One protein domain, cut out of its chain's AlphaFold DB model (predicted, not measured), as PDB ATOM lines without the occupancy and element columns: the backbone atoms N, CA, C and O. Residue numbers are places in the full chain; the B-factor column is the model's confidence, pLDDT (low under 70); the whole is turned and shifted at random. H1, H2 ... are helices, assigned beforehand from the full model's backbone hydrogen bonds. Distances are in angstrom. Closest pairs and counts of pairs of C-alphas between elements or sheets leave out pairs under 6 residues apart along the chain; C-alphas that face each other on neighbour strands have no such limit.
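What this domain is: This is residues 26 to 118 of the 175 residues of the protein "Hypothetical protein" of Ditylum brightwellii (UniProt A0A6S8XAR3). The three longest helices, H1, H2 and H4, make a triangle and share one rough long direction, H2 folding back beside H1 as a hairpin and H4 packing on H2; H5 begins beside H4, with Ala 106 close to Ile 96, and runs slanting from there to the middle of H1, at residues 36 to 39. Little H3 sits at one end, where H2 ends and H4 begins, after a long loop. The printed part has 93 residues with five named helices, H1 to H5 in chain order, and no named strand: all helix, mostly crossed packing. It is compact, with a radius of gyration of the C-alphas of 12.5 A and spans of 35 by 27 by 21 A.

How they stand to each other: Start at H1, residues 26 to 46, which touches H2, residues 52 to 66; their closest C-alphas, of Ala 37 and Leu 59, are 6.7 A apart, and this hairpin runs opposite ways at a steep tilt of 35.5 degrees, only just past shallow. H2 with residues 65 to 66 alone only just touches H3, residues 82 to 85, by 3 pairs of C-alphas within 8 A, the closest being Val 66 and Leu 83 at 5.3 A. H2 touches H4, residues 88 to 99, closest at the C-alphas of Phe 62 and Cys 98, 5.9 A, with a shallow tilt of 28 degrees, opposite ways. H4 touches H5, residues 106 to 116, closest at the C-alphas of Ile 96 and Ala 106, 5.7 A, at a steep tilt of 46 degrees. H2 and H5 are apart. In H1, H2, H4 and H5 every O i to N i+4 pair is within hydrogen-bond range; H3 is too short for one.

Where its parts are: Find C-alpha 26 at (149.216, 180.374, 148.415); H1 runs 30.5 A from there to C-alpha 46. H2 spans 21.2 A, H3 4.9 A, H4 16.8 A, and H5 15.2 A, ending at C-alpha 116, (146.586, 194.905, 161.410).

The domain as a whole: The C-alphas farthest apart, of Gly 48 and Ser 79, are 36.4 A apart. The link from H2 to H3, residues 67 to 81, is long, and in it residues 68 to 69 pair antiparallel with 74 to 75. The printed part has no cut, and no printed residue is under 70 in pLDDT.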
ATOM      1  N   THR A  26     149.397 181.527 147.510       88.38
ATOM      2  CA  THR A  26     149.216 180.374 148.415       88.38
ATOM      3  C   THR A  26     149.853 180.602 149.786       88.38
ATOM      4  O   THR A  26     149.233 180.362 150.821       88.38
ATOM      5  N   GLN A  27     151.093 181.102 149.806       88.69
ATOM      6  CA  GLN A  27     151.814 181.344 151.053       88.69
ATOM      7  C   GLN A  27     151.168 182.458 151.883       88.69
ATOM      8  O   GLN A  27     151.119 182.364 153.109       88.69
ATOM      9  N   SER A  28     150.665 183.500 151.227       90.12
ATOM     10  CA  SER A  28     149.982 184.614 151.881       90.12
ATOM     11  C   SER A  28     148.670 184.162 152.513       90.12
ATOM     12  O   SER A  28     148.418 184.470 153.677       90.12
ATOM     13  N   LEU A  29     147.899 183.327 151.813       91.94
ATOM     14  CA  LEU A  29     146.678 182.725 152.351       91.94
ATOM     15  C   LEU A  29     146.958 181.822 153.567       91.94
ATOM     16  O   LEU A  29     146.215 181.877 154.548       91.94
ATOM     17  N   TYR A  30     148.061 181.063 153.562       92.50
ATOM     18  CA  TYR A  30     148.508 180.302 154.739       92.50
ATOM     19  C   TYR A  30     148.855 181.200 155.927       92.50
ATOM     20  O   TYR A  30     148.397 180.969 157.044       92.50
ATOM     21  N   VAL A  31     149.608 182.272 155.687       92.50
ATOM     22  CA  VAL A  31     149.945 183.233 156.744       92.50
ATOM     23  C   VAL A  31     148.686 183.889 157.311       92.50
ATOM     24  O   VAL A  31     148.600 184.099 158.523       92.50
ATOM     25  N   TRP A  32     147.707 184.209 156.463       94.88
ATOM     26  CA  TRP A  32     146.444 184.792 156.904       94.88
ATOM     27  C   TRP A  32     145.684 183.845 157.837       94.88
ATOM     28  O   TRP A  32     145.311 184.245 158.942       94.88
ATOM     29  N   VAL A  33     145.489 182.584 157.429       96.31
ATOM     30  CA  VAL A  33     144.677 181.627 158.198       96.31
ATOM     31  C   VAL A  33     145.324 181.276 159.537       96.31
ATOM     32  O   VAL A  33     144.623 181.225 160.548       96.31
ATOM     33  N   GLU A  34     146.652 181.132 159.580       95.25
ATOM     34  CA  GLU A  34     147.398 180.897 160.821       95.25
ATOM     35  C   GLU A  34     147.261 182.081 161.788       95.25
ATOM     36  O   GLU A  34     146.890 181.910 162.950       95.25
ATOM     37  N   ARG A  35     147.477 183.311 161.308       96.50
ATOM     38  CA  ARG A  35     147.383 184.513 162.155       96.50
ATOM     39  C   ARG A  35     145.961 184.793 162.626       96.50
ATOM     40  O   ARG A  35     145.764 185.285 163.742       96.50
ATOM     41  N   MET A  36     144.966 184.500 161.791       97.81
ATOM     42  CA  MET A  36     143.564 184.614 162.177       97.81
ATOM     43  C   MET A  36     143.222 183.588 163.262       97.81
ATOM     44  O   MET A  36     142.640 183.955 164.284       97.81
ATOM     45  N   ALA A  37     143.654 182.332 163.104       97.50
ATOM     46  CA  ALA A  37     143.487 181.293 164.119       97.50
ATOM     47  C   ALA A  37     144.147 181.676 165.456       97.50
ATOM     48  O   ALA A  37     143.508 181.571 166.507       97.50
ATOM     49  N   ASP A  38     145.374 182.201 165.426       96.81
ATOM     50  CA  ASP A  38     146.076 182.689 166.620       96.81
ATOM     51  C   ASP A  38     145.316 183.824 167.317       96.81
ATOM     52  O   ASP A  38     145.220 183.866 168.552       96.81
ATOM     53  N   SER A  39     144.736 184.735 166.534       97.81
ATOM     54  CA  SER A  39     143.936 185.849 167.048       97.81
ATOM     55  C   SER A  39     142.654 185.353 167.719       97.81
ATOM     56  O   SER A  39     142.355 185.759 168.847       97.81
ATOM     57  N   ILE A  40     141.956 184.398 167.090       97.25
ATOM     58  CA  ILE A  40     140.778 183.728 167.654       97.25
ATOM     59  C   ILE A  40     141.141 183.055 168.983       97.25
ATOM     60  O   ILE A  40     140.502 183.319 170.000       97.25
ATOM     61  N   VAL A  41     142.194 182.233 169.018       96.50
ATOM     62  CA  VAL A  41     142.623 181.524 170.237       96.50
ATOM     63  C   VAL A  41     142.992 182.496 171.350       96.50
ATOM     64  O   VAL A  41     142.571 182.316 172.497       96.50
ATOM     65  N   THR A  42     143.752 183.539 171.023       96.06
ATOM     66  CA  THR A  42     144.151 184.573 171.982       96.06
ATOM     67  C   THR A  42     142.929 185.238 172.606       96.06
ATOM     68  O   THR A  42     142.882 185.459 173.818       96.06
ATOM     69  N   GLU A  43     141.922 185.541 171.795       96.50
ATOM     70  CA  GLU A  43     140.699 186.186 172.250       96.50
ATOM     71  C   GLU A  43     139.810 185.254 173.085       96.50
ATOM     72  O   GLU A  43     139.297 185.664 174.124       96.50
ATOM     73  N   LEU A  44     139.691 183.978 172.710       94.88
ATOM     74  CA  LEU A  44     138.997 182.971 173.520       94.88
ATOM     75  C   LEU A  44     139.620 182.845 174.917       94.88
ATOM     76  O   LEU A  44     138.904 182.810 175.920       94.88
ATOM     77  N   ILE A  45     140.955 182.822 174.997       94.56
ATOM     78  CA  ILE A  45     141.682 182.752 176.272       94.56
ATOM     79  C   ILE A  45     141.406 184.001 177.118       94.56
ATOM     80  O   ILE A  45     141.139 183.874 178.317       94.56
ATOM     81  N   LYS A  46     141.422 185.197 176.510       93.75
ATOM     82  CA  LYS A  46     141.085 186.461 177.192       93.75
ATOM     83  C   LYS A  46     139.661 186.456 177.750       93.75
ATOM     84  O   LYS A  46     139.455 186.922 178.866       93.75
ATOM     85  N   ASN A  47     138.717 185.858 177.026       90.38
ATOM     86  CA  ASN A  47     137.323 185.707 177.453       90.38
ATOM     87  C   ASN A  47     137.095 184.530 178.424       90.38
ATOM     88  O   ASN A  47     135.960 184.187 178.742       90.38
ATOM     89  N   GLY A  48     138.166 183.913 178.936       90.00
ATOM     90  CA  GLY A  48     138.096 182.895 179.985       90.00
ATOM     91  C   GLY A  48     137.895 181.463 179.486       90.00
ATOM     92  O   GLY A  48     137.785 180.551 180.309       90.00
ATOM     93  N   MET A  49     137.901 181.218 178.170       88.94
ATOM     94  CA  MET A  49     137.822 179.865 177.621       88.94
ATOM     95  C   MET A  49     139.152 179.125 177.816       88.94
ATOM     96  O   MET A  49     140.119 179.304 177.077       88.94
ATOM     97  N   ARG A  50     139.192 178.255 178.832       86.31
ATOM     98  CA  ARG A  50     140.376 177.439 179.165       86.31
ATOM     99  C   ARG A  50     140.325 176.013 178.617       86.31
ATOM    100  O   ARG A  50     141.362 175.359 178.567       86.31
ATOM    101  N   ASN A  51     139.149 175.530 178.214       91.88
ATOM    102  CA  ASN A  51     138.986 174.173 177.697       91.88
ATOM    103  C   ASN A  51     139.649 174.047 176.315       91.88
ATOM    104  O   ASN A  51     139.270 174.741 175.372       91.88
ATOM    105  N   GLN A  52     140.635 173.158 176.213       91.88
ATOM    106  CA  GLN A  52     141.388 172.925 174.987       91.88
ATOM    107  C   GLN A  52     140.514 172.350 173.863       91.88
ATOM    108  O   GLN A  52     140.543 172.877 172.756       91.88
ATOM    109  N   SER A  53     139.664 171.369 174.166       92.00
ATOM    110  CA  SER A  53     138.780 170.730 173.185       92.00
ATOM    111  C   SER A  53     137.758 171.699 172.590       92.00
ATOM    112  O   SER A  53     137.420 171.589 171.417       92.00
ATOM    113  N   HIS A  54     137.283 172.686 173.360       90.19
ATOM    114  CA  HIS A  54     136.392 173.723 172.820       90.19
ATOM    115  C   HIS A  54     137.113 174.648 171.832       90.19
ATOM    116  O   HIS A  54     136.554 174.976 170.790       90.19
ATOM    117  N   LYS A  55     138.360 175.036 172.132       93.62
ATOM    118  CA  LYS A  55     139.173 175.849 171.215       93.62
ATOM    119  C   LYS A  55     139.465 175.087 169.923       93.62
ATOM    120  O   LYS A  55     139.293 175.638 168.844       93.62
ATOM    121  N   GLU A  56     139.845 173.816 170.033       94.31
ATOM    122  CA  GLU A  56     140.100 172.938 168.883       94.31
ATOM    123  C   GLU A  56     138.851 172.737 168.025       94.31
ATOM    124  O   GLU A  56     138.928 172.813 166.801       94.31
ATOM    125  N   HIS A  57     137.688 172.550 168.652       93.69
ATOM    126  CA  HIS A  57     136.425 172.447 167.931       93.69
ATOM    127  C   HIS A  57     136.094 173.733 167.166       93.69
ATOM    128  O   HIS A  57     135.748 173.666 165.987       93.69
ATOM    129  N   LEU A  58     136.252 174.905 167.793       94.69
ATOM    130  CA  LEU A  58     135.994 176.179 167.119       94.69
ATOM    131  C   LEU A  58     136.969 176.428 165.965       94.69
ATOM    132  O   LEU A  58     136.552 176.870 164.898       94.69
ATOM    133  N   LEU A  59     138.252 176.109 166.155       96.81
ATOM    134  CA  LEU A  59     139.245 176.184 165.085       96.81
ATOM    135  C   LEU A  59     138.905 175.237 163.935       96.81
ATOM    136  O   LEU A  59     139.017 175.633 162.784       96.81
ATOM    137  N   SER A  60     138.432 174.023 164.222       95.81
ATOM    138  CA  SER A  60     137.979 173.096 163.183       95.81
ATOM    139  C   SER A  60     136.798 173.656 162.384       95.81
ATOM    140  O   SER A  60     136.790 173.516 161.162       95.81
ATOM    141  N   ILE A  61     135.838 174.320 163.042       95.94
ATOM    142  CA  ILE A  61     134.731 175.010 162.360       95.94
ATOM    143  C   ILE A  61     135.274 176.135 161.478       95.94
ATOM    144  O   ILE A  61     134.911 176.212 160.309       95.94
ATOM    145  N   PHE A  62     136.155 176.981 162.018       97.50
ATOM    146  CA  PHE A  62     136.774 178.079 161.278       97.50
ATOM    147  C   PHE A  62     137.528 177.576 160.042       97.50
ATOM    148  O   PHE A  62     137.216 178.003 158.935       97.50
ATOM    149  N   TYR A  63     138.456 176.631 160.213       97.12
ATOM    150  CA  TYR A  63     139.242 176.058 159.122       97.12
ATOM    151  C   TYR A  63     138.352 175.436 158.049       97.12
ATOM    152  O   TYR A  63     138.517 175.735 156.868       97.12
ATOM    153  N   SER A  64     137.349 174.650 158.449       95.12
ATOM    154  CA  SER A  64     136.398 174.074 157.500       95.12
ATOM    155  C   SER A  64     135.612 175.145 156.747       95.12
ATOM    156  O   SER A  64     135.368 174.978 155.556       95.12
ATOM    157  N   ALA A  65     135.201 176.221 157.420       95.44
ATOM    158  CA  ALA A  65     134.379 177.263 156.819       95.44
ATOM    159  C   ALA A  65     135.165 178.130 155.828       95.44
ATOM    160  O   ALA A  65     134.614 178.539 154.809       95.44
ATOM    161  N   VAL A  66     136.449 178.385 156.096       96.25
ATOM    162  CA  VAL A  66     137.306 179.144 155.172       96.25
ATOM    163  C   VAL A  66     137.908 178.280 154.056       96.25
ATOM    164  O   VAL A  66     138.431 178.820 153.087       96.25
ATOM    165  N   GLY A  67     137.813 176.950 154.151       95.69
ATOM    166  CA  GLY A  67     138.373 176.028 153.159       95.69
ATOM    167  C   GLY A  67     139.845 175.684 153.398       95.69
ATOM    168  O   GLY A  67     140.605 175.491 152.454       95.69
ATOM    169  N   PHE A  68     140.265 175.595 154.658       96.00
ATOM    170  CA  PHE A  68     141.611 175.184 155.044       96.00
ATOM    171  C   PHE A  68     141.603 173.791 155.683       96.00
ATOM    172  O   PHE A  68     140.891 173.528 156.650       96.00
ATOM    173  N   ASP A  69     142.423 172.886 155.157       93.25
ATOM    174  CA  ASP A  69     142.673 171.569 155.735       93.25
ATOM    175  C   ASP A  69     143.881 171.659 156.671       93.25
ATOM    176  O   ASP A  69     145.038 171.541 156.256       93.25
ATOM    177  N   SER A  70     143.600 171.853 157.960       92.19
ATOM    178  CA  SER A  70     144.632 171.976 158.989       92.19
ATOM    179  C   SER A  70     145.401 170.679 159.249       92.19
ATOM    180  O   SER A  70     146.492 170.733 159.806       92.19
ATOM    181  N   ALA A  71     144.858 169.512 158.882       90.38
ATOM    182  CA  ALA A  71     145.539 168.234 159.090       90.38
ATOM    183  C   ALA A  71     146.672 168.035 158.076       90.38
ATOM    184  O   ALA A  71     147.719 167.487 158.413       90.38
ATOM    185  N   ASN A  72     146.463 168.506 156.845       91.12
ATOM    186  CA  ASN A  72     147.442 168.418 155.761       91.12
ATOM    187  C   ASN A  72     148.141 169.753 155.457       91.12
ATOM    188  O   ASN A  72     148.950 169.805 154.533       91.12
ATOM    189  N   ASN A  73     147.833 170.806 156.217       89.50
ATOM    190  CA  ASN A  73     148.352 172.161 156.042       89.50
ATOM    191  C   ASN A  73     148.199 172.677 154.600       89.50
ATOM    192  O   ASN A  73     149.174 173.074 153.959       89.50
ATOM    193  N   LYS A  74     146.976 172.593 154.061       92.56
ATOM    194  CA  LYS A  74     146.691 172.944 152.664       92.56
ATOM    195  C   LYS A  74     145.358 173.659 152.489       92.56
ATOM    196  O   LYS A  74     144.419 173.428 153.248       92.56
ATOM    197  N   LEU A  75     145.254 174.475 151.443       89.81
ATOM    198  CA  LEU A  75     143.960 174.956 150.958       89.81
ATOM    199  C   LEU A  75     143.185 173.784 150.350       89.81
ATOM    200  O   LEU A  75     143.766 172.889 149.728       89.81
ATOM    201  N   VAL A  76     141.873 173.774 150.556       89.75
ATOM    202  CA  VAL A  76     140.991 172.786 149.941       89.75
ATOM    203  C   VAL A  76     140.896 173.093 148.448       89.75
ATOM    204  O   VAL A  76     140.559 174.203 148.051       89.75
ATOM    205  N   ASP A  77     141.188 172.096 147.616       81.75
ATOM    206  CA  ASP A  77     141.061 172.190 146.159       81.75
ATOM    207  C   ASP A  77     139.590 172.008 145.755       81.75
ATOM    208  O   ASP A  77     139.158 170.949 145.294       81.75
ATOM    209  N   SER A  78     138.772 173.014 146.065       74.56
ATOM    210  CA  SER A  78     137.362 173.062 145.695       74.56
ATOM    211  C   SER A  78     136.917 174.498 145.442       74.56
ATOM    212  O   SER A  78     137.431 175.450 146.028       74.56
ATOM    213  N   SER A  79     135.888 174.659 144.609       71.06
ATOM    214  CA  SER A  79     135.237 175.957 144.391       71.06
ATOM    215  C   SER A  79     134.637 176.557 145.668       71.06
ATOM    216  O   SER A  79     134.349 177.749 145.706       71.06
ATOM    217  N   GLU A  80     134.442 175.736 146.701       78.62
ATOM    218  CA  GLU A  80     133.890 176.127 148.002       78.62
ATOM    219  C   GLU A  80     134.963 176.677 148.957       78.62
ATOM    220  O   GLU A  80     134.621 177.190 150.022       78.62
ATOM    221  N   CYS A  81     136.248 176.607 148.588       88.50
ATOM    222  CA  CYS A  81     137.336 177.215 149.347       88.50
ATOM    223  C   CYS A  81     137.285 178.743 149.236       88.50
ATOM    224  O   CYS A  81     137.944 179.358 148.396       88.50
ATOM    225  N   ILE A  82     136.486 179.363 150.105       92.31
ATOM    226  CA  ILE A  82     136.256 180.808 150.087       92.31
ATOM    227  C   ILE A  82     137.534 181.609 150.348       92.31
ATOM    228  O   ILE A  82     137.639 182.734 149.876       92.31
ATOM    229  N   LEU A  83     138.527 181.034 151.038       91.50
ATOM    230  CA  LEU A  83     139.823 181.681 151.243       91.50
ATOM    231  C   LEU A  83     140.603 181.876 149.933       91.50
ATOM    232  O   LEU A  83     141.367 182.827 149.839       91.50
ATOM    233  N   SER A  84     140.417 181.010 148.930       87.50
ATOM    234  CA  SER A  84     141.082 181.142 147.624       87.50
ATOM    235  C   SER A  84     140.187 181.686 146.511       87.50
ATOM    236  O   SER A  84     140.705 182.127 145.493       87.50
ATOM    237  N   SER A  85     138.860 181.607 146.656       86.25
ATOM    238  CA  SER A  85     137.906 181.990 145.602       86.25
ATOM    239  C   SER A  85     137.005 183.173 145.960       86.25
ATOM    240  O   SER A  85     136.361 183.741 145.077       86.25
ATOM    241  N   GLY A  86     136.921 183.527 147.242       87.69
ATOM    242  CA  GLY A  86     136.069 184.593 147.745       87.69
ATOM    243  C   GLY A  86     136.766 185.949 147.800       87.69
ATOM    244  O   GLY A  86     137.988 186.071 147.789       87.69
ATOM    245  N   THR A  87     135.956 186.996 147.913       88.06
ATOM    246  CA  THR A  87     136.422 188.333 148.301       88.06
ATOM    247  C   THR A  87     136.831 188.353 149.774       88.06
ATOM    248  O   THR A  87     136.295 187.591 150.587       88.06
ATOM    249  N   TRP A  88     137.700 189.290 150.163       89.94
ATOM    250  CA  TRP A  88     138.055 189.472 151.574       89.94
ATOM    251  C   TRP A  88     136.831 189.714 152.458       89.94
ATOM    252  O   TRP A  88     136.738 189.139 153.539       89.94
ATOM    253  N   GLN A  89     135.841 190.476 151.983       92.50
ATOM    254  CA  GLN A  89     134.596 190.682 152.722       92.50
ATOM    255  C   GLN A  89     133.895 189.352 153.041       92.50
ATOM    256  O   GLN A  89     133.528 189.114 154.190       92.50
ATOM    257  N   GLN A  90     133.760 188.462 152.056       94.25
ATOM    258  CA  GLN A  90     133.132 187.154 152.251       94.25
ATOM    259  C   GLN A  90     133.915 186.280 153.243       94.25
ATOM    260  O   GLN A  90     133.317 185.652 154.118       94.25
ATOM    261  N   VAL A  91     135.249 186.272 153.154       95.44
ATOM    262  CA  VAL A  91     136.117 185.539 154.091       95.44
ATOM    263  C   VAL A  91     135.934 186.049 155.528       95.44
ATOM    264  O   VAL A  91     135.802 185.252 156.466       95.44
ATOM    265  N   LEU A  92     135.878 187.371 155.721       96.81
ATOM    266  CA  LEU A  92     135.660 187.978 157.036       96.81
ATOM    267  C   LEU A  92     134.258 187.671 157.576       96.81
ATOM    268  O   LEU A  92     134.129 187.306 158.742       96.81
ATOM    269  N   GLU A  93     133.214 187.750 156.749       97.62
ATOM    270  CA  GLU A  93     131.831 187.437 157.141       97.62
ATOM    271  C   GLU A  93     131.665 185.979 157.597       97.62
ATOM    272  O   GLU A  93     131.018 185.710 158.620       97.62
ATOM    273  N   VAL A  94     132.289 185.036 156.883       97.31
ATOM    274  CA  VAL A  94     132.326 183.622 157.280       97.31
ATOM    275  C   VAL A  94     133.060 183.462 158.609       97.31
ATOM    276  O   VAL A  94     132.530 182.843 159.532       97.31
ATOM    277  N   THR A  95     134.224 184.098 158.754       97.88
ATOM    278  CA  THR A  95     135.012 184.061 159.995       97.88
ATOM    279  C   THR A  95     134.211 184.589 161.189       97.88
ATOM    280  O   THR A  95     134.142 183.933 162.228       97.88
ATOM    281  N   ILE A  96     133.548 185.742 161.037       98.19
ATOM    282  CA  ILE A  96     132.684 186.348 162.061       98.19
ATOM    283  C   ILE A  96     131.559 185.388 162.446       98.19
ATOM    284  O   ILE A  96     131.292 185.192 163.634       98.19
ATOM    285  N   SER A  97     130.917 184.765 161.459       97.56
ATOM    286  CA  SER A  97     129.817 183.826 161.684       97.56
ATOM    287  C   SER A  97     130.250 182.603 162.494       97.56
ATOM    288  O   SER A  97     129.476 182.140 163.329       97.56
ATOM    289  N   CYS A  98     131.488 182.127 162.322       96.56
ATOM    290  CA  CYS A  98     132.034 181.025 163.115       96.56
ATOM    291  C   CYS A  98     132.206 181.382 164.598       96.56
ATOM    292  O   CYS A  98     131.997 180.527 165.454       96.56
ATOM    293  N   ILE A  99     132.599 182.621 164.917       95.75
ATOM    294  CA  ILE A  99     133.064 182.976 166.269       95.75
ATOM    295  C   ILE A  99     132.105 183.860 167.074       95.75
ATOM    296  O   ILE A  99     132.319 184.029 168.274       95.75
ATOM    297  N   ARG A 100     131.071 184.446 166.454       95.75
ATOM    298  CA  ARG A 100     130.205 185.470 167.079       95.75
ATOM    299  C   ARG A 100     129.517 185.033 168.374       95.75
ATOM    300  O   ARG A 100     129.265 185.874 169.230       95.75
ATOM    301  N   ASP A 101     129.253 183.738 168.529       92.75
ATOM    302  CA  ASP A 101     128.601 183.189 169.725       92.75
ATOM    303  C   ASP A 101     129.590 183.003 170.895       92.75
ATOM    304  O   ASP A 101     129.184 182.803 172.038       92.75
ATOM    305  N   TYR A 102     130.896 183.096 170.622       91.88
ATOM    306  CA  TYR A 102     131.980 182.865 171.583       91.88
ATOM    307  C   TYR A 102     132.804 184.119 171.881       91.88
ATOM    308  O   TYR A 102     133.403 184.224 172.952       91.88
ATOM    309  N   ILE A 103     132.870 185.050 170.928       94.19
ATOM    310  CA  ILE A 103     133.690 186.256 171.006       94.19
ATOM    311  C   ILE A 103     132.777 187.486 170.886       94.19
ATOM    312  O   ILE A 103     132.212 187.724 169.814       94.19
ATOM    313  N   PRO A 104     132.638 188.302 171.951       94.19
ATOM    314  CA  PRO A 104     131.883 189.545 171.872       94.19
ATOM    315  C   PRO A 104     132.557 190.511 170.896       94.19
ATOM    316  O   PRO A 104     133.786 190.558 170.792       94.19
ATOM    317  N   ASN A 105     131.743 191.298 170.189       96.25
ATOM    318  CA  ASN A 105     132.198 192.235 169.158       96.25
ATOM    319  C   ASN A 105     133.049 191.557 168.065       96.25
ATOM    320  O   ASN A 105     134.019 192.134 167.573       96.25
ATOM    321  N   ALA A 106     132.693 190.322 167.686       96.88
ATOM    322  CA  ALA A 106     133.414 189.540 166.680       96.88
ATOM    323  C   ALA A 106     133.663 190.312 165.379       96.88
ATOM    324  O   ALA A 106     134.760 190.235 164.839       96.88
ATOM    325  N   HIS A 107     132.684 191.094 164.912       97.75
ATOM    326  CA  HIS A 107     132.831 191.909 163.707       97.75
ATOM    327  C   HIS A 107     133.999 192.899 163.823       97.75
ATOM    328  O   HIS A 107     134.928 192.854 163.027       97.75
ATOM    329  N   GLU A 108     133.985 193.761 164.843       97.88
ATOM    330  CA  GLU A 108     135.030 194.770 165.076       97.88
ATOM    331  C   GLU A 108     136.411 194.125 165.230       97.88
ATOM    332  O   GLU A 108     137.397 194.610 164.681       97.88
ATOM    333  N   LYS A 109     136.477 193.003 165.954       97.81
ATOM    334  CA  LYS A 109     137.726 192.283 166.199       97.81
ATOM    335  C   LYS A 109     138.293 191.647 164.937       97.81
ATOM    336  O   LYS A 109     139.469 191.848 164.663       97.81
ATOM    337  N   VAL A 110     137.483 190.920 164.168       97.75
ATOM    338  CA  VAL A 110     137.933 190.248 162.936       97.75
ATOM    339  C   VAL A 110     138.403 191.266 161.905       97.75
ATOM    340  O   VAL A 110     139.487 191.097 161.347       97.75
ATOM    341  N   THR A 111     137.649 192.352 161.712       96.25
ATOM    342  CA  THR A 111     138.066 193.458 160.842       96.25
ATOM    343  C   THR A 111     139.399 194.040 161.309       96.25
ATOM    344  O   THR A 111     140.340 194.124 160.526       96.25
ATOM    345  N   HIS A 112     139.530 194.353 162.601       96.69
ATOM    346  CA  HIS A 112     140.766 194.906 163.149       96.69
ATOM    347  C   HIS A 112     141.967 193.958 163.011       96.69
ATOM    348  O   HIS A 112     143.065 194.395 162.666       96.69
ATOM    349  N   TRP A 113     141.791 192.660 163.274       96.75
ATOM    350  CA  TRP A 113     142.854 191.667 163.113       96.75
ATOM    351  C   TRP A 113     143.320 191.597 161.666       96.75
ATOM    352  O   TRP A 113     144.520 191.641 161.425       96.75
ATOM    353  N   HIS A 114     142.394 191.569 160.709       94.00
ATOM    354  CA  HIS A 114     142.737 191.595 159.292       94.00
ATOM    355  C   HIS A 114     143.499 192.870 158.898       94.00
ATOM    356  O   HIS A 114     144.582 192.780 158.324       94.00
ATOM    357  N   GLU A 115     143.003 194.049 159.278       91.50
ATOM    358  CA  GLU A 115     143.637 195.338 158.958       91.50
ATOM    359  C   GLU A 115     145.050 195.479 159.553       91.50
ATOM    360  O   GLU A 115     145.917 196.153 158.990       91.50
ATOM    361  N   THR A 116     145.303 194.836 160.696       91.81
ATOM    362  CA  THR A 116     146.586 194.905 161.410       91.81
ATOM    363  C   THR A 116     147.556 193.771 161.078       91.81
ATOM    364  O   THR A 116     148.711 193.832 161.505       91.81
ATOM    365  N   MET A 117     147.162 192.780 160.266       87.94
ATOM    366  CA  MET A 117     148.060 191.703 159.806       87.94
ATOM    367  C   MET A 117     149.204 192.209 158.917       87.94
ATOM    368  O   MET A 117     150.209 191.507 158.754       87.94
ATOM    369  N   GLY A 118     149.081 193.431 158.396       82.38
ATOM    370  CA  GLY A 118     150.023 194.015 157.453       82.38
ATOM    371  C   GLY A 118     149.864 193.437 156.047       82.38
ATOM    372  O   GLY A 118     148.940 192.682 155.763       82.38
TER     373      GLY A 118